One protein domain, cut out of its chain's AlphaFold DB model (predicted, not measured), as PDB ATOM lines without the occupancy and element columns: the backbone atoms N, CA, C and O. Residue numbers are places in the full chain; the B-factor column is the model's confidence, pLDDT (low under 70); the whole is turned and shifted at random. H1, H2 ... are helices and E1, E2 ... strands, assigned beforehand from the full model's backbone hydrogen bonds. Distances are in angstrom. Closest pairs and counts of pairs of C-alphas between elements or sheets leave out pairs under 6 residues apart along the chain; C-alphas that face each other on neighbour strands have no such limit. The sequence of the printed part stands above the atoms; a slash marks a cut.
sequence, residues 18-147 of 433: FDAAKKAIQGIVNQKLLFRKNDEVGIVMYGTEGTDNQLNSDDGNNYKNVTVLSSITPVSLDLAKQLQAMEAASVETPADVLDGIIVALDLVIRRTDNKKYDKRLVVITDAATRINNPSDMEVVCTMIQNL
ATOM      1  N   PHE A  18      36.021 -10.925  29.885       85.00
ATOM      2  CA  PHE A  18      34.609 -11.079  30.212       85.00
ATOM      3  C   PHE A  18      33.969 -12.286  29.508       85.00
ATOM      4  O   PHE A  18      33.270 -13.067  30.147       85.00
ATOM      5  N   ASP A  19      34.266 -12.518  28.226       86.94
ATOM      6  CA  ASP A  19      33.764 -13.692  27.499       86.94
ATOM      7  C   ASP A  19      34.323 -14.998  28.068       86.94
ATOM      8  O   ASP A  19      33.632 -16.019  28.097       86.94
ATOM      9  N   ALA A  20      35.570 -14.972  28.539       87.38
ATOM     10  CA  ALA A  20      36.187 -16.087  29.245       87.38
ATOM     11  C   ALA A  20      35.410 -16.427  30.522       87.38
ATOM     12  O   ALA A  20      35.033 -17.582  30.734       87.38
ATOM     13  N   ALA A  21      35.125 -15.406  31.338       87.88
ATOM     14  CA  ALA A  21      34.337 -15.533  32.557       87.88
ATOM     15  C   ALA A  21      32.915 -16.028  32.251       87.88
ATOM     16  O   ALA A  21      32.453 -16.994  32.856       87.88
ATOM     17  N   LYS A  22      32.258 -15.451  31.240       88.88
ATOM     18  CA  LYS A  22      30.924 -15.848  30.773       88.88
ATOM     19  C   LYS A  22      30.888 -17.318  30.351       88.88
ATOM     20  O   LYS A  22      30.023 -18.061  30.812       88.88
ATOM     21  N   LYS A  23      31.854 -17.777  29.547       88.69
ATOM     22  CA  LYS A  23      31.982 -19.193  29.152       88.69
ATOM     23  C   LYS A  23      32.219 -20.105  30.360       88.69
ATOM     24  O   LYS A  23      31.632 -21.185  30.426       88.69
ATOM     25  N   ALA A  24      33.042 -19.686  31.323       88.81
ATOM     26  CA  ALA A  24      33.297 -20.455  32.541       88.81
ATOM     27  C   ALA A  24      32.027 -20.607  33.396       88.81
ATOM     28  O   ALA A  24      31.686 -21.721  33.802       88.81
ATOM     29  N   ILE A  25      31.280 -19.518  33.601       89.81
ATOM     30  CA  ILE A  25      30.009 -19.525  34.340       89.81
ATOM     31  C   ILE A  25      28.978 -20.394  33.616       89.81
ATOM     32  O   ILE A  25      28.348 -21.245  34.244       89.81
ATOM     33  N   GLN A  26      28.853 -20.260  32.293       89.50
ATOM     34  CA  GLN A  26      27.979 -21.111  31.481       89.50
ATOM     35  C   GLN A  26      28.343 -22.594  31.613       89.50
ATOM     36  O   GLN A  26      27.455 -23.430  31.766       89.50
ATOM     37  N   GLY A  27      29.636 -22.935  31.612       88.00
ATOM     38  CA  GLY A  27      30.104 -24.300  31.854       88.00
ATOM     39  C   GLY A  27      29.660 -24.841  33.215       88.00
ATOM     40  O   GLY A  27      29.126 -25.950  33.294       88.00
ATOM     41  N   ILE A  28      29.806 -24.039  34.276       88.38
ATOM     42  CA  ILE A  28      29.387 -24.404  35.639       88.38
ATOM     43  C   ILE A  28      27.866 -24.592  35.714       88.38
ATOM     44  O   ILE A  28      27.396 -25.584  36.275       88.38
ATOM     45  N   VAL A  29      27.089 -23.668  35.147       89.19
ATOM     46  CA  VAL A  29      25.620 -23.712  35.180       89.19
ATOM     47  C   VAL A  29      25.082 -24.887  34.369       89.19
ATOM     48  O   VAL A  29      24.243 -25.629  34.874       89.19
ATOM     49  N   ASN A  30      25.627 -25.143  33.177       88.56
ATOM     50  CA  ASN A  30      25.256 -26.302  32.363       88.56
ATOM     51  C   ASN A  30      25.578 -27.623  33.073       88.56
ATOM     52  O   ASN A  30      24.771 -28.551  33.064       88.56
ATOM     53  N   GLN A  31      26.734 -27.712  33.738       85.44
ATOM     54  CA  GLN A  31      27.086 -28.894  34.520       85.44
ATOM     55  C   GLN A  31      26.127 -29.095  35.704       85.44
ATOM     56  O   GLN A  31      25.705 -30.223  35.967       85.44
ATOM     57  N   LYS A  32      25.755 -28.023  36.411       86.06
ATOM     58  CA  LYS A  32      24.790 -28.097  37.515       86.06
ATOM     59  C   LYS A  32      23.395 -28.491  37.029       86.06
ATOM     60  O   LYS A  32      22.800 -29.390  37.617       86.06
ATOM     61  N   LEU A  33      22.931 -27.919  35.917       85.31
ATOM     62  CA  LEU A  33      21.657 -28.268  35.286       85.31
ATOM     63  C   LEU A  33      21.590 -29.764  34.923       85.31
ATOM     64  O   LEU A  33      20.581 -30.416  35.175       85.31
ATOM     65  N   LEU A  34      22.675 -30.318  34.368       81.19
ATOM     66  CA  LEU A  34      22.718 -31.712  33.912       81.19
ATOM     67  C   LEU A  34      22.911 -32.725  35.043       81.19
ATOM     68  O   LEU A  34      22.268 -33.772  35.033       81.19
ATOM     69  N   PHE A  35      23.807 -32.454  35.996       79.62
ATOM     70  CA  PHE A  35      24.241 -33.457  36.977       79.62
ATOM     71  C   PHE A  35      23.679 -33.239  38.383       79.62
ATOM     72  O   PHE A  35      23.681 -34.171  39.187       79.62
ATOM     73  N   ARG A  36      23.205 -32.032  38.710       77.31
ATOM     74  CA  ARG A  36      22.836 -31.653  40.078       77.31
ATOM     75  C   ARG A  36      21.550 -30.830  40.126       77.31
ATOM     76  O   ARG A  36      21.539 -29.675  40.522       77.31
ATOM     77  N   LYS A  37      20.429 -31.480  39.809       73.31
ATOM     78  CA  LYS A  37      19.081 -30.875  39.789       73.31
ATOM     79  C   LYS A  37      18.605 -30.223  41.101       73.31
ATOM     80  O   LYS A  37      17.645 -29.466  41.077       73.31
ATOM     81  N   ASN A  38      19.218 -30.571  42.234       81.44
ATOM     82  CA  ASN A  38      18.878 -30.009  43.545       81.44
ATOM     83  C   ASN A  38      19.780 -28.823  43.920       81.44
ATOM     84  O   ASN A  38      19.557 -28.210  44.961       81.44
ATOM     85  N   ASP A  39      20.819 -28.542  43.128       85.38
ATOM     86  CA  ASP A  39      21.692 -27.405  43.382       85.38
ATOM     87  C   ASP A  39      20.949 -26.123  42.997       85.38
ATOM     88  O   ASP A  39      20.381 -25.997  41.909       85.38
ATOM     89  N   GLU A  40      20.991 -25.157  43.903       89.75
ATOM     90  CA  GLU A  40      20.493 -23.808  43.679       89.75
ATOM     91  C   GLU A  40      21.684 -22.895  43.370       89.75
ATOM     92  O   GLU A  40      22.779 -23.062  43.920       89.75
ATOM     93  N   VAL A  41      21.502 -21.957  42.444       90.62
ATOM     94  CA  VAL A  41      22.551 -21.034  42.002       90.62
ATOM     95  C   VAL A  41      21.990 -19.624  42.016       90.62
ATOM     96  O   VAL A  41      20.899 -19.390  41.513       90.62
ATOM     97  N   GLY A  42      22.749 -18.701  42.601       90.69
ATOM     98  CA  GLY A  42      22.564 -17.263  42.430       90.69
ATOM     99  C   GLY A  42      23.774 -16.681  41.709       90.69
ATOM    100  O   GLY A  42      24.870 -17.248  41.784       90.69
ATOM    101  N   ILE A  43      23.570 -15.585  40.987       91.25
ATOM    102  CA  ILE A  43      24.615 -14.905  40.216       91.25
ATOM    103  C   ILE A  43      24.593 -13.431  40.592       91.25
ATOM    104  O   ILE A  43      23.562 -12.772  40.467       91.25
ATOM    105  N   VAL A  44      25.743 -12.938  41.042       91.50
ATOM    106  CA  VAL A  44      25.973 -11.536  41.397       91.50
ATOM    107  C   VAL A  44      27.038 -10.986  40.462       91.50
ATOM    108  O   VAL A  44      28.035 -11.655  40.186       91.50
ATOM    109  N   MET A  45      26.801  -9.783  39.959       89.75
ATOM    110  CA  MET A  45      27.727  -9.029  39.130       89.75
ATOM    111  C   MET A  45      28.191  -7.798  39.901       89.75
ATOM    112  O   MET A  45      27.386  -7.147  40.562       89.75
ATOM    113  N   TYR A  46      29.477  -7.483  39.799       89.00
ATOM    114  CA  TYR A  46      30.071  -6.250  40.312       89.00
ATOM    115  C   TYR A  46      30.703  -5.490  39.141       89.00
ATOM    116  O   TYR A  46      31.095  -6.108  38.147       89.00
ATOM    117  N   GLY A  47      30.772  -4.163  39.242       85.75
ATOM    118  CA  GLY A  47      31.240  -3.299  38.153       85.75
ATOM    119  C   GLY A  47      30.176  -3.062  37.079       85.75
ATOM    120  O   GLY A  47      30.500  -2.887  35.908       85.75
ATOM    121  N   THR A  48      28.897  -3.123  37.452       86.56
ATOM    122  CA  THR A  48      27.775  -2.771  36.574       86.56
ATOM    123  C   THR A  48      27.476  -1.272  36.653       86.56
ATOM    124  O   THR A  48      27.829  -0.598  37.619       86.56
ATOM    125  N   GLU A  49      26.830  -0.722  35.621       84.69
ATOM    126  CA  GLU A  49      26.382   0.684  35.620       84.69
ATOM    127  C   GLU A  49      25.202   0.907  36.580       84.69
ATOM    128  O   GLU A  49      25.040   1.985  37.150       84.69
ATOM    129  N   GLY A  50      24.376  -0.125  36.768       81.75
ATOM    130  CA  GLY A  50      23.265  -0.127  37.713       81.75
ATOM    131  C   GLY A  50      23.648  -0.733  39.060       81.75
ATOM    132  O   GLY A  50      24.563  -1.545  39.162       81.75
ATOM    133  N   THR A  51      22.892  -0.388  40.099       84.38
ATOM    134  CA  THR A  51      22.959  -1.073  41.394       84.38
ATOM    135  C   THR A  51      21.614  -1.730  41.659       84.38
ATOM    136  O   THR A  51      20.596  -1.046  41.687       84.38
ATOM    137  N   ASP A  52      21.612  -3.048  41.828       81.75
ATOM    138  CA  ASP A  52      20.421  -3.819  42.192       81.75
ATOM    139  C   ASP A  52      20.825  -4.850  43.236       81.75
ATOM    140  O   ASP A  52      21.259  -5.960  42.923       81.75
ATOM    141  N   ASN A  53      20.777  -4.432  44.493       81.25
ATOM    142  CA  ASN A  53      20.997  -5.309  45.622       81.25
ATOM    143  C   ASN A  53      20.185  -4.810  46.825       81.25
ATOM    144  O   ASN A  53      19.879  -3.623  46.960       81.25
ATOM    145  N   GLN A  54      19.803  -5.748  47.688       80.19
ATOM    146  CA  GLN A  54      18.960  -5.435  48.840       80.19
ATOM    147  C   GLN A  54      19.734  -4.684  49.933       80.19
ATOM    148  O   GLN A  54      19.169  -3.786  50.536       80.19
ATOM    149  N   LEU A  55      21.033  -4.951  50.109       78.88
ATOM    150  CA  LEU A  55      21.856  -4.267  51.118       78.88
ATOM    151  C   LEU A  55      21.999  -2.757  50.863       78.88
ATOM    152  O   LEU A  55      21.952  -1.960  51.788       78.88
ATOM    153  N   ASN A  56      22.098  -2.335  49.605       78.94
ATOM    154  CA  ASN A  56      22.111  -0.924  49.217       78.94
ATOM    155  C   ASN A  56      20.732  -0.274  49.401       78.94
ATOM    156  O   ASN A  56      20.645   0.931  49.603       78.94
ATOM    157  N   SER A  57      19.646  -1.051  49.349       77.81
ATOM    158  CA  SER A  57      18.316  -0.521  49.678       77.81
ATOM    159  C   SER A  57      18.187  -0.213  51.173       77.81
ATOM    160  O   SER A  57      17.474   0.720  51.533       77.81
ATOM    161  N   ASP A  58      18.901  -0.963  52.015       76.94
ATOM    162  CA  ASP A  58      18.874  -0.820  53.471       76.94
ATOM    163  C   ASP A  58      19.870   0.252  53.969       76.94
ATOM    164  O   ASP A  58      19.499   1.100  54.780       76.94
ATOM    165  N   ASP A  59      21.100   0.276  53.436       72.25
ATOM    166  CA  ASP A  59      22.180   1.175  53.888       72.25
ATOM    167  C   ASP A  59      22.361   2.439  53.018       72.25
ATOM    168  O   ASP A  59      23.102   3.355  53.383       72.25
ATOM    169  N   GLY A  60      21.712   2.511  51.848       64.44
ATOM    170  CA  GLY A  60      21.588   3.687  50.968       64.44
ATOM    171  C   GLY A  60      22.869   4.235  50.315       64.44
ATOM    172  O   GLY A  60      22.783   4.999  49.351       64.44
ATOM    173  N   ASN A  61      24.057   3.896  50.825       72.50
ATOM    174  CA  ASN A  61      25.322   4.488  50.382       72.50
ATOM    175  C   ASN A  61      26.453   3.487  50.111       72.50
ATOM    176  O   ASN A  61      27.409   3.860  49.421       72.50
ATOM    177  N   ASN A  62      26.327   2.251  50.594       78.19
ATOM    178  CA  ASN A  62      27.310   1.178  50.428       78.19
ATOM    179  C   ASN A  62      26.886   0.198  49.319       78.19
ATOM    180  O   ASN A  62      25.725   0.176  48.913       78.19
ATOM    181  N   TYR A  63      27.823  -0.618  48.824       81.50
ATOM    182  CA  TYR A  63      27.560  -1.658  47.815       81.50
ATOM    183  C   TYR A  63      27.042  -1.120  46.466       81.50
ATOM    184  O   TYR A  63      26.135  -1.690  45.851       81.50
ATOM    185  N   LYS A  64      27.610  -0.005  45.991       83.94
ATOM    186  CA  LYS A  64      27.290   0.583  44.677       83.94
ATOM    187  C   LYS A  64      27.898  -0.245  43.545       83.94
ATOM    188  O   LYS A  64      28.932  -0.880  43.718       83.94
ATOM    189  N   ASN A  65      27.273  -0.199  42.371       86.12
ATOM    190  CA  ASN A  65      27.731  -0.882  41.152       86.12
ATOM    191  C   ASN A  65      27.743  -2.418  41.286       86.12
ATOM    192  O   ASN A  65      28.541  -3.108  40.644       86.12
ATOM    193  N   VAL A  66      26.870  -2.950  42.148       87.06
ATOM    194  CA  VAL A  66      26.651  -4.386  42.344       87.06
ATOM    195  C   VAL A  66      25.198  -4.718  42.004       87.06
ATOM    196  O   VAL A  66      24.266  -4.147  42.575       87.06
ATOM    197  N   THR A  67      25.003  -5.659  41.081       89.06
ATOM    198  CA  THR A  67      23.697  -6.094  40.566       89.06
ATOM    199  C   THR A  67      23.522  -7.596  40.772       89.06
ATOM    200  O   THR A  67      24.353  -8.406  40.351       89.06
ATOM    201  N   VAL A  68      22.411  -7.999  41.381       89.81
ATOM    202  CA  VAL A  68      22.015  -9.402  41.520       89.81
ATOM    203  C   VAL A  68      21.262  -9.833  40.262       89.81
ATOM    204  O   VAL A  68      20.081  -9.556  40.102       89.81
ATOM    205  N   LEU A  69      21.936 -10.553  39.363       85.69
ATOM    206  CA  LEU A  69      21.322 -11.046  38.123       85.69
ATOM    207  C   LEU A  69      20.236 -12.094  38.399       85.69
ATOM    208  O   LEU A  69      19.209 -12.149  37.725       85.69
ATOM    209  N   SER A  70      20.493 -12.976  39.361       85.75
ATOM    210  CA  SER A  70      19.551 -14.012  39.760       85.75
ATOM    211  C   SER A  70      19.730 -14.329  41.233       85.75
ATOM    212  O   SER A  70      20.842 -14.618  41.690       85.75
ATOM    213  N   SER A  71      18.626 -14.284  41.976       88.25
ATOM    214  CA  SER A  71      18.587 -14.772  43.348       88.25
ATOM    215  C   SER A  71      18.769 -16.293  43.381       88.25
ATOM    216  O   SER A  71      18.567 -16.992  42.385       88.25
ATOM    217  N   ILE A  72      19.177 -16.824  44.537       89.00
ATOM    218  CA  ILE A  72      19.491 -18.249  44.683       89.00
ATOM    219  C   ILE A  72      18.229 -19.092  44.457       89.00
ATOM    220  O   ILE A  72      17.357 -19.214  45.324       89.00
ATOM    221  N   THR A  73      18.159 -19.685  43.268       88.94
ATOM    222  CA  THR A  73      17.030 -20.474  42.776       88.94
ATOM    223  C   THR A  73      17.531 -21.760  42.107       88.94
ATOM    224  O   THR A  73      18.707 -21.850  41.737       88.94
ATOM    225  N   PRO A  74      16.694 -22.812  41.994       87.69
ATOM    226  CA  PRO A  74      17.062 -24.020  41.261       87.69
ATOM    227  C   PRO A  74      17.429 -23.679  39.818       87.69
ATOM    228  O   PRO A  74      16.744 -22.883  39.176       87.69
ATOM    229  N   VAL A  75      18.491 -24.297  39.299       87.00
ATOM    230  CA  VAL A  75      18.982 -23.979  37.953       87.00
ATOM    231  C   VAL A  75      17.910 -24.290  36.906       87.00
ATOM    232  O   VAL A  75      17.522 -25.444  36.725       87.00
ATOM    233  N   SER A  76      17.460 -23.254  36.199       86.31
ATOM    234  CA  SER A  76      16.502 -23.346  35.098       86.31
ATOM    235  C   SER A  76      17.178 -23.085  33.750       86.31
ATOM    236  O   SER A  76      18.267 -22.509  33.667       86.31
ATOM    237  N   LEU A  77      16.516 -23.491  32.662       85.62
ATOM    238  CA  LEU A  77      16.953 -23.140  31.308       85.62
ATOM    239  C   LEU A  77      16.917 -21.620  31.082       85.62
ATOM    240  O   LEU A  77      17.700 -21.093  30.295       85.62
ATOM    241  N   ASP A  78      16.032 -20.913  31.781       87.06
ATOM    242  CA  ASP A  78      15.877 -19.469  31.638       87.06
ATOM    243  C   ASP A  78      17.085 -18.720  32.202       87.06
ATOM    244  O   ASP A  78      17.573 -17.802  31.548       87.06
ATOM    245  N   LEU A  79      17.675 -19.201  33.304       85.56
ATOM    246  CA  LEU A  79      18.949 -18.683  33.812       85.56
ATOM    247  C   LEU A  79      20.077 -18.849  32.782       85.56
ATOM    248  O   LEU A  79      20.886 -17.944  32.580       85.56
ATOM    249  N   ALA A  80      20.125 -19.991  32.089       86.19
ATOM    250  CA  ALA A  80      21.121 -20.228  31.046       86.19
ATOM    251  C   ALA A  80      20.937 -19.283  29.843       86.19
ATOM    252  O   ALA A  80      21.927 -18.810  29.283       86.19
ATOM    253  N   LYS A  81      19.690 -18.959  29.475       87.25
ATOM    254  CA  LYS A  81      19.387 -17.957  28.438       87.25
ATOM    255  C   LYS A  81      19.761 -16.545  28.890       87.25
ATOM    256  O   LYS A  81      20.389 -15.823  28.123       87.25
ATOM    257  N   GLN A  82      19.442 -16.173  30.132       86.00
ATOM    258  CA  GLN A  82      19.841 -14.889  30.720       86.00
ATOM    259  C   GLN A  82      21.367 -14.731  30.695       86.00
ATOM    260  O   GLN A  82      21.871 -13.718  30.227       86.00
ATOM    261  N   LEU A  83      22.111 -15.778  31.068       86.19
ATOM    262  CA  LEU A  83      23.575 -15.818  30.987       86.19
ATOM    263  C   LEU A  83      24.132 -15.729  29.566       86.19
ATOM    264  O   LEU A  83      25.267 -15.297  29.378       86.19
ATOM    265  N   GLN A  84      23.400 -16.197  28.557       85.12
ATOM    266  CA  GLN A  84      23.799 -16.041  27.156       85.12
ATOM    267  C   GLN A  84      23.566 -14.615  26.660       85.12
ATOM    268  O   GLN A  84      24.412 -14.104  25.928       85.12
ATOM    269  N   ALA A  85      22.486 -13.970  27.103       85.56
ATOM    270  CA  ALA A  85      22.137 -12.594  26.757       85.56
ATOM    271  C   ALA A  85      22.973 -11.528  27.491       85.56
ATOM    272  O   ALA A  85      22.905 -10.361  27.132       85.56
ATOM    273  N   MET A  86      23.764 -11.907  28.500       79.25
ATOM    274  CA  MET A  86      24.632 -10.972  29.226       79.25
ATOM    275  C   MET A  86      25.681 -10.307  28.331       79.25
ATOM    276  O   MET A  86      26.403 -10.994  27.603       79.25
ATOM    277  N   GLU A  87      25.857  -9.002  28.494       78.81
ATOM    278  CA  GLU A  87      26.878  -8.204  27.815       78.81
ATOM    279  C   GLU A  87      27.826  -7.554  28.830       78.81
ATOM    280  O   GLU A  87      27.519  -7.467  30.022       78.81
ATOM    281  N   ALA A  88      29.013  -7.168  28.360       75.94
ATOM    282  CA  ALA A  88      29.960  -6.418  29.175       75.94
ATOM    283  C   ALA A  88      29.433  -4.992  29.399       75.94
ATOM    284  O   ALA A  88      28.760  -4.442  28.528       75.94
ATOM    285  N   ALA A  89      29.754  -4.397  30.549       72.88
ATOM    286  CA  ALA A  89      29.455  -2.990  30.792       72.88
ATOM    287  C   ALA A  89      30.150  -2.110  29.739       72.88
ATOM    288  O   ALA A  89      31.281  -2.393  29.335       72.88
ATOM    289  N   SER A  90      29.460  -1.061  29.290       66.69
ATOM    290  CA  SER A  90      29.997  -0.112  28.308       66.69
ATOM    291  C   SER A  90      30.977   0.862  28.968       66.69
ATOM    292  O   SER A  90      31.939   1.312  28.343       66.69
ATOM    293  N   VAL A  91      30.760   1.154  30.257       74.12
ATOM    294  CA  VAL A  91      31.582   2.051  31.075       74.12
ATOM    295  C   VAL A  91      32.308   1.273  32.176       74.12
ATOM    296  O   VAL A  91      31.703   0.464  32.878       74.12
ATOM    297  N   GLU A  92      33.602   1.549  32.368       69.81
ATOM    298  CA  GLU A  92      34.355   1.056  33.527       69.81
ATOM    299  C   GLU A  92      33.887   1.790  34.792       69.81
ATOM    300  O   GLU A  92      34.287   2.926  35.058       69.81
ATOM    301  N   THR A  93      33.014   1.151  35.571       77.69
ATOM    302  CA  THR A  93      32.606   1.656  36.883       77.69
ATOM    303  C   THR A  93      33.500   1.058  37.975       77.69
ATOM    304  O   THR A  93      33.688  -0.161  38.030       77.69
ATOM    305  N   PRO A  94      34.087   1.882  38.864       71.00
ATOM    306  CA  PRO A  94      34.862   1.364  39.981       71.00
ATOM    307  C   PRO A  94      33.909   0.663  40.956       71.00
ATOM    308  O   PRO A  94      33.015   1.292  41.524       71.00
ATOM    309  N   ALA A  95      34.087  -0.643  41.127       75.50
ATOM    310  CA  ALA A  95      33.377  -1.456  42.106       75.50
ATOM    311  C   ALA A  95      34.390  -2.272  42.909       75.50
ATOM    312  O   ALA A  95      35.359  -2.792  42.341       75.50
ATOM    313  N   ASP A  96      34.170  -2.378  44.219       84.25
ATOM    314  CA  ASP A  96      34.995  -3.228  45.069       84.25
ATOM    315  C   ASP A  96      34.575  -4.696  44.900       84.25
ATOM    316  O   ASP A  96      33.390  -5.041  44.848       84.25
ATOM    317  N   VAL A  97      35.566  -5.580  44.809       86.19
ATOM    318  CA  VAL A  97      35.336  -7.024  44.767       86.19
ATOM    319  C   VAL A  97      34.785  -7.505  46.112       86.19
ATOM    320  O   VAL A  97      33.964  -8.425  46.130       86.19
ATOM    321  N   LEU A  98      35.193  -6.881  47.226       86.88
ATOM    322  CA  LEU A  98      34.708  -7.235  48.562       86.88
ATOM    323  C   LEU A  98      33.218  -6.935  48.727       86.88
ATOM    324  O   LEU A  98      32.489  -7.806  49.198       86.88
ATOM    325  N   ASP A  99      32.738  -5.794  48.230       86.62
ATOM    326  CA  ASP A  99      31.307  -5.460  48.212       86.62
ATOM    327  C   ASP A  99      30.496  -6.528  47.468       86.62
ATOM    328  O   ASP A  99      29.464  -7.004  47.949       86.62
ATOM    329  N   GLY A 100      30.997  -6.971  46.309       87.94
ATOM    330  CA  GLY A 100      30.387  -8.058  45.545       87.94
ATOM    331  C   GLY A 100      30.358  -9.387  46.311       87.94
ATOM    332  O   GLY A 100      29.371 -10.124  46.239       87.94
ATOM    333  N   ILE A 101      31.416  -9.691  47.070       89.38
ATOM    334  CA  ILE A 101      31.490 -10.883  47.924       89.38
ATOM    335  C   ILE A 101      30.497 -10.788  49.085       89.38
ATOM    336  O   ILE A 101      29.794 -11.765  49.335       89.38
ATOM    337  N   ILE A 102      30.392  -9.641  49.756       88.75
ATOM    338  CA  ILE A 102      29.467  -9.426  50.878       88.75
ATOM    339  C   ILE A 102      28.018  -9.583  50.411       88.75
ATOM    340  O   ILE A 102      27.273 -10.368  50.998       88.75
ATOM    341  N   VAL A 103      27.639  -8.946  49.297       89.06
ATOM    342  CA  VAL A 103      26.298  -9.099  48.702       89.06
ATOM    343  C   VAL A 103      26.018 -10.563  48.341       89.06
ATOM    344  O   VAL A 103      24.928 -11.080  48.590       89.06
ATOM    345  N   ALA A 104      27.001 -11.280  47.783       90.31
ATOM    346  CA  ALA A 104      26.841 -12.699  47.471       90.31
ATOM    347  C   ALA A 104      26.708 -13.578  48.729       90.31
ATOM    348  O   ALA A 104      25.901 -14.514  48.743       90.31
ATOM    349  N   LEU A 105      27.476 -13.294  49.783       88.25
ATOM    350  CA  LEU A 105      27.406 -13.992  51.067       88.25
ATOM    351  C   LEU A 105      26.052 -13.791  51.736       88.25
ATOM    352  O   LEU A 105      25.455 -14.752  52.214       88.25
ATOM    353  N   ASP A 106      25.544 -12.571  51.713       88.06
ATOM    354  CA  ASP A 106      24.252 -12.212  52.270       88.06
ATOM    355  C   ASP A 106      23.090 -12.944  51.560       88.06
ATOM    356  O   ASP A 106      22.251 -13.565  52.224       88.06
ATOM    357  N   LEU A 107      23.111 -13.044  50.222       88.19
ATOM    358  CA  LEU A 107      22.168 -13.903  49.485       88.19
ATOM    359  C   LEU A 107      22.237 -15.366  49.945       88.19
ATOM    360  O   LEU A 107      21.202 -16.022  50.116       88.19
ATOM    361  N   VAL A 108      23.450 -15.890  50.147       88.38
ATOM    362  CA  VAL A 108      23.665 -17.261  50.623       88.38
ATOM    363  C   VAL A 108      23.117 -17.430  52.035       88.38
ATOM    364  O   VAL A 108      22.381 -18.387  52.276       88.38
ATOM    365  N   ILE A 109      23.429 -16.531  52.965       86.69
ATOM    366  CA  ILE A 109      22.970 -16.596  54.358       86.69
ATOM    367  C   ILE A 109      21.443 -16.582  54.395       86.69
ATOM    368  O   ILE A 109      20.850 -17.525  54.914       86.69
ATOM    369  N   ARG A 110      20.802 -15.614  53.734       87.12
ATOM    370  CA  ARG A 110      19.338 -15.488  53.720       87.12
ATOM    371  C   ARG A 110      18.638 -16.689  53.101       87.12
ATOM    372  O   ARG A 110      17.616 -17.147  53.607       87.12
ATOM    373  N   ARG A 111      19.190 -17.260  52.025       86.88
ATOM    374  CA  ARG A 111      18.576 -18.436  51.395       86.88
ATOM    375  C   ARG A 111      18.786 -19.730  52.180       86.88
ATOM    376  O   ARG A 111      17.964 -20.653  52.073       86.88
ATOM    377  N   THR A 112      19.904 -19.818  52.895       82.12
ATOM    378  CA  THR A 112      20.304 -20.999  53.673       82.12
ATOM    379  C   THR A 112      19.887 -20.924  55.133       82.12
ATOM    380  O   THR A 112      20.125 -21.883  55.868       82.12
ATOM    381  N   ASP A 113      19.223 -19.844  55.543       79.69
ATOM    382  CA  ASP A 113      18.708 -19.713  56.894       79.69
ATOM    383  C   ASP A 113      17.764 -20.881  57.220       79.69
ATOM    384  O   ASP A 113      16.895 -21.265  56.427       79.69
ATOM    385  N   ASN A 114      18.016 -21.530  58.357       72.81
ATOM    386  CA  ASN A 114      17.337 -22.744  58.822       72.81
ATOM    387  C   ASN A 114      17.376 -23.970  57.881       72.81
ATOM    388  O   ASN A 114      16.715 -24.979  58.149       72.81
ATOM    389  N   LYS A 115      18.161 -23.948  56.794       80.94
ATOM    390  CA  LYS A 115      18.238 -25.044  55.815       80.94
ATOM    391  C   LYS A 115      19.655 -25.588  55.674       80.94
ATOM    392  O   LYS A 115      20.639 -24.861  55.580       80.94
ATOM    393  N   LYS A 116      19.767 -26.914  55.585       76.19
ATOM    394  CA  LYS A 116      21.058 -27.579  55.399       76.19
ATOM    395  C   LYS A 116      21.455 -27.598  53.919       76.19
ATOM    396  O   LYS A 116      20.965 -28.443  53.174       76.19
ATOM    397  N   TYR A 117      22.379 -26.720  53.536       79.00
ATOM    398  CA  TYR A 117      22.988 -26.663  52.203       79.00
ATOM    399  C   TYR A 117      24.509 -26.762  52.288       79.00
ATOM    400  O   TYR A 117      25.101 -26.209  53.211       79.00
ATOM    401  N   ASP A 118      25.130 -27.403  51.299       76.69
ATOM    402  CA  ASP A 118      26.571 -27.283  51.079       76.69
ATOM    403  C   ASP A 118      26.823 -25.996  50.288       76.69
ATOM    404  O   ASP A 118      26.430 -25.867  49.125       76.69
ATOM    405  N   LYS A 119      27.421 -25.010  50.953       82.62
ATOM    406  CA  LYS A 119      27.573 -23.649  50.436       82.62
ATOM    407  C   LYS A 119      28.905 -23.536  49.696       82.62
ATOM    408  O   LYS A 119      29.930 -24.015  50.175       82.62
ATOM    409  N   ARG A 120      28.904 -22.918  48.514       82.62
ATOM    410  CA  ARG A 120      30.118 -22.677  47.724       82.62
ATOM    411  C   ARG A 120      30.020 -21.331  47.025       82.62
ATOM    412  O   ARG A 120      29.157 -21.160  46.168       82.62
ATOM    413  N   LEU A 121      30.945 -20.438  47.351       86.19
ATOM    414  CA  LEU A 121      31.151 -19.182  46.644       86.19
ATOM    415  C   LEU A 121      32.234 -19.377  45.572       86.19
ATOM    416  O   LEU A 121      33.223 -20.075  45.800       86.19
ATOM    417  N   VAL A 122      32.029 -18.810  44.385       88.94
ATOM    418  CA  VAL A 122      33.020 -18.801  43.301       88.94
ATOM    419  C   VAL A 122      33.153 -17.365  42.833       88.94
ATOM    420  O   VAL A 122      32.196 -16.805  42.309       88.94
ATOM    421  N   VAL A 123      34.335 -16.790  43.026       88.50
ATOM    422  CA  VAL A 123      34.659 -15.436  42.574       88.50
ATOM    423  C   VAL A 123      35.462 -15.548  41.287       88.50
ATOM    424  O   VAL A 123      36.430 -16.305  41.218       88.50
ATOM    425  N   ILE A 124      35.038 -14.819  40.256       88.50
ATOM    426  CA  ILE A 124      35.771 -14.686  38.997       88.50
ATOM    427  C   ILE A 124      36.126 -13.211  38.857       88.50
ATOM    428  O   ILE A 124      35.251 -12.349  38.797       88.50
ATOM    429  N   THR A 125      37.421 -12.928  38.860       87.56
ATOM    430  CA  THR A 125      37.966 -11.575  38.788       87.56
ATOM    431  C   THR A 125      39.293 -11.606  38.047       87.56
ATOM    432  O   THR A 125      39.978 -12.630  38.037       87.56
ATOM    433  N   ASP A 126      39.645 -10.496  37.412       85.38
ATOM    434  CA  ASP A 126      40.978 -10.256  36.866       85.38
ATOM    435  C   ASP A 126      41.893  -9.515  37.855       85.38
ATOM    436  O   ASP A 126      43.048  -9.252  37.522       85.38
ATOM    437  N   ALA A 127      41.390  -9.219  39.064       81.88
ATOM    438  CA  ALA A 127      42.096  -8.535  40.148       81.88
ATOM    439  C   ALA A 127      42.742  -7.200  39.723       81.88
ATOM    440  O   ALA A 127      43.756  -6.789  40.285       81.88
ATOM    441  N   ALA A 128      42.175  -6.529  38.714       79.94
ATOM    442  CA  ALA A 128      42.723  -5.283  38.186       79.94
ATOM    443  C   ALA A 128      42.398  -4.061  39.066       79.94
ATOM    444  O   ALA A 128      43.146  -3.082  39.065       79.94
ATOM    445  N   THR A 129      41.292  -4.108  39.814       79.12
ATOM    446  CA  THR A 129      40.843  -3.020  40.689       79.12
ATOM    447  C   THR A 129      41.482  -3.109  42.074       79.12
ATOM    448  O   THR A 129      41.744  -4.192  42.599       79.12
ATOM    449  N   ARG A 130      41.761  -1.946  42.678       79.12
ATOM    450  CA  ARG A 130      42.226  -1.881  44.070       79.12
ATOM    451  C   ARG A 130      41.053  -2.097  45.023       79.12
ATOM    452  O   ARG A 130      39.961  -1.601  44.769       79.12
ATOM    453  N   ILE A 131      41.328  -2.793  46.120       82.25
ATOM    454  CA  ILE A 131      40.412  -2.950  47.253       82.25
ATOM    455  C   ILE A 131      40.438  -1.653  48.063       82.25
ATOM    456  O   ILE A 131      41.525  -1.154  48.370       82.25
ATOM    457  N   ASN A 132      39.267  -1.108  48.388       74.94
ATOM    458  CA  ASN A 132      39.152   0.167  49.093       74.94
ATOM    459  C   ASN A 132      39.246  -0.014  50.613       74.94
ATOM    460  O   ASN A 132      39.962   0.742  51.268       74.94
ATOM    461  N   ASN A 133      38.585  -1.043  51.159       78.62
ATOM    462  CA  ASN A 133      38.480  -1.278  52.600       78.62
ATOM    463  C   ASN A 133      39.090  -2.632  53.006       78.62
ATOM    464  O   ASN A 133      38.481  -3.677  52.786       78.62
ATOM    465  N   PRO A 134      40.275  -2.660  53.637       77.06
ATOM    466  CA  PRO A 134      40.886  -3.913  54.080       77.06
ATOM    467  C   PRO A 134      40.165  -4.548  55.281       77.06
ATOM    468  O   PRO A 134      40.217  -5.764  55.429       77.06
ATOM    469  N   SER A 135      39.459  -3.766  56.105       80.38
ATOM    470  CA  SER A 135      38.711  -4.259  57.277       80.38
ATOM    471  C   SER A 135      37.577  -5.220  56.904       80.38
ATOM    472  O   SER A 135      37.291  -6.170  57.629       80.38
ATOM    473  N   ASP A 136      36.980  -5.038  55.725       79.31
ATOM    474  CA  ASP A 136      35.913  -5.906  55.220       79.31
ATOM    475  C   ASP A 136      36.417  -7.331  54.929       79.31
ATOM    476  O   ASP A 136      35.641  -8.289  54.910       79.31
ATOM    477  N   MET A 137      37.735  -7.509  54.775       81.06
ATOM    478  CA  MET A 137      38.360  -8.819  54.603       81.06
ATOM    479  C   MET A 137      38.154  -9.723  55.826       81.06
ATOM    480  O   MET A 137      37.868 -10.909  55.673       81.06
ATOM    481  N   GLU A 138      38.268  -9.181  57.041       81.31
ATOM    482  CA  GLU A 138      38.095  -9.944  58.285       81.31
ATOM    483  C   GLU A 138      36.645 -10.412  58.442       81.31
ATOM    484  O   GLU A 138      36.370 -11.574  58.764       81.31
ATOM    485  N   VAL A 139      35.698  -9.532  58.114       81.19
ATOM    486  CA  VAL A 139      34.266  -9.844  58.097       81.19
ATOM    487  C   VAL A 139      33.972 -10.951  57.082       81.19
ATOM    488  O   VAL A 139      33.298 -11.932  57.398       81.19
ATOM    489  N   VAL A 140      34.532 -10.864  55.876       82.00
ATOM    490  CA  VAL A 140      34.386 -11.910  54.855       82.00
ATOM    491  C   VAL A 140      34.977 -13.242  55.333       82.00
ATOM    492  O   VAL A 140      34.332 -14.284  55.186       82.00
ATOM    493  N   CYS A 141      36.158 -13.234  55.954       78.25
ATOM    494  CA  CYS A 141      36.798 -14.436  56.498       78.25
ATOM    495  C   CYS A 141      35.932 -15.119  57.566       78.25
ATOM    496  O   CYS A 141      35.687 -16.326  57.485       78.25
ATOM    497  N   THR A 142      35.415 -14.354  58.528       77.44
ATOM    498  CA  THR A 142      34.535 -14.886  59.582       77.44
ATOM    499  C   THR A 142      33.222 -15.423  59.007       77.44
ATOM    500  O   THR A 142      32.772 -16.511  59.380       77.44
ATOM    501  N   MET A 143      32.623 -14.728  58.035       75.19
ATOM    502  CA  MET A 143      31.422 -15.209  57.346       75.19
ATOM    503  C   MET A 143      31.677 -16.518  56.591       75.19
ATOM    504  O   MET A 143      30.847 -17.424  56.671       75.19
ATOM    505  N   ILE A 144      32.819 -16.657  55.907       75.06
ATOM    506  CA  ILE A 144      33.182 -17.867  55.154       75.06
ATOM    507  C   ILE A 144      33.406 -19.066  56.080       75.06
ATOM    508  O   ILE A 144      32.903 -20.153  55.783       75.06
ATOM    509  N   GLN A 145      34.090 -18.885  57.213       69.50
ATOM    510  CA  GLN A 145      34.294 -19.957  58.198       69.50
ATOM    511  C   GLN A 145      32.959 -20.534  58.701       69.50
ATOM    512  O   GLN A 145      32.816 -21.744  58.889       69.50
ATOM    513  N   ASN A 146      31.934 -19.689  58.826       66.31
ATOM    514  CA  ASN A 146      30.594 -20.101  59.239       66.31
ATOM    515  C   ASN A 146      29.793 -20.853  58.151       66.31
ATOM    516  O   ASN A 146      28.722 -21.398  58.439       66.31
ATOM    517  N   LEU A 147      30.278 -20.922  56.903       63.53
ATOM    518  CA  LEU A 147      29.601 -21.630  55.809       63.53
ATOM    519  C   LEU A 147      29.873 -23.143  55.790       63.53
ATOM    520  O   LEU A 147      29.146 -23.875  55.110       63.53
TER     521      LEU A 147
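AT A GLANCE: This is residues 18 to 147 of the 433 residues of an uncharacterized protein of Aphanomyces invadans (UniProt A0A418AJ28). What is the main picture? A two-stranded antiparallel ribbon, E1 and E2, runs through the middle, with H4 packed on both strands from one side and H1 and H3, side by side, past the other side. H5 packs on H4, and small H2 sits in the connection between the two strands, near H4. What makes up the printed part? It has 130 residues, with five named helices and two named strands in the order H1 E1 H2 E2 H3 H4 H5, and its class is mixed, helices and strands. How large is it? It is compact, with a radius of gyration of the C-alphas of 14.7 A and spans of 39 by 38 by 25 A.

HOW THE PARTS SIT: What does H1 touch? H1, residues 18 to 35, touches H3, residues 77 to 85, with its residues 22 to 30 alone; the closest C-alphas are those of Gln 26 and Leu 83, 6.9 A apart. They run opposite ways at a shallow tilt of 9 degrees. How do the strands pair? E1, residues 40 to 46, and E2, residues 66 to 74, are antiparallel at 174 degrees, with N 45 and O 67 at 2.8 A and N 41 and O 73 at 2.9 A, both within hydrogen-bond range. Where is H4? The closest C-alphas of E1 and H4, residues 97 to 112, are those of Tyr 46 and Gly 100, 5.5 A apart. H2, residues 54 to 59, is close to H4 but not clearly touching, with the closest C-alphas, Leu 55 and Val 103, at 7.0 A. What of H5 and the helix backbones? H5, residues 136 to 145, touches residues 98 to 105 of H4 alone, closest at the C-alphas of Ile 102 and Val 140, 6.8 A apart, and the two helices run the same way at a shallow tilt of 33 degrees, only just short of steep. In H1, H2, H3, H4 and H5 every O i to N i+4 pair is within hydrogen-bond range.

IN THESE COORDINATES: Where does the first helix begin? H1 begins at C-alpha 18 (34.609, -11.079, 30.212) and is 25.6 A long. How long are the other elements? E1 measures 20.3 A, H2 8.9 A, E2 21.9 A, H3 12.6 A, H4 22.4 A and H5 14.5 A. Where does the last helix end? H5 ends at C-alpha 145 (34.294, -19.957, 58.198).

THE WHOLE: How far does it reach? The two C-alphas farthest apart, those of Phe 35 and Asn 61, are 40.3 A apart, and the printed part has no cut. Which links are long? They are H3 to H4, 11 residues, and H4 to H5, 23 residues. Where is confidence low? The mean pLDDT of the printed part is 82.9, and residues 60, 90, 92 and 145 to 147 are under 70.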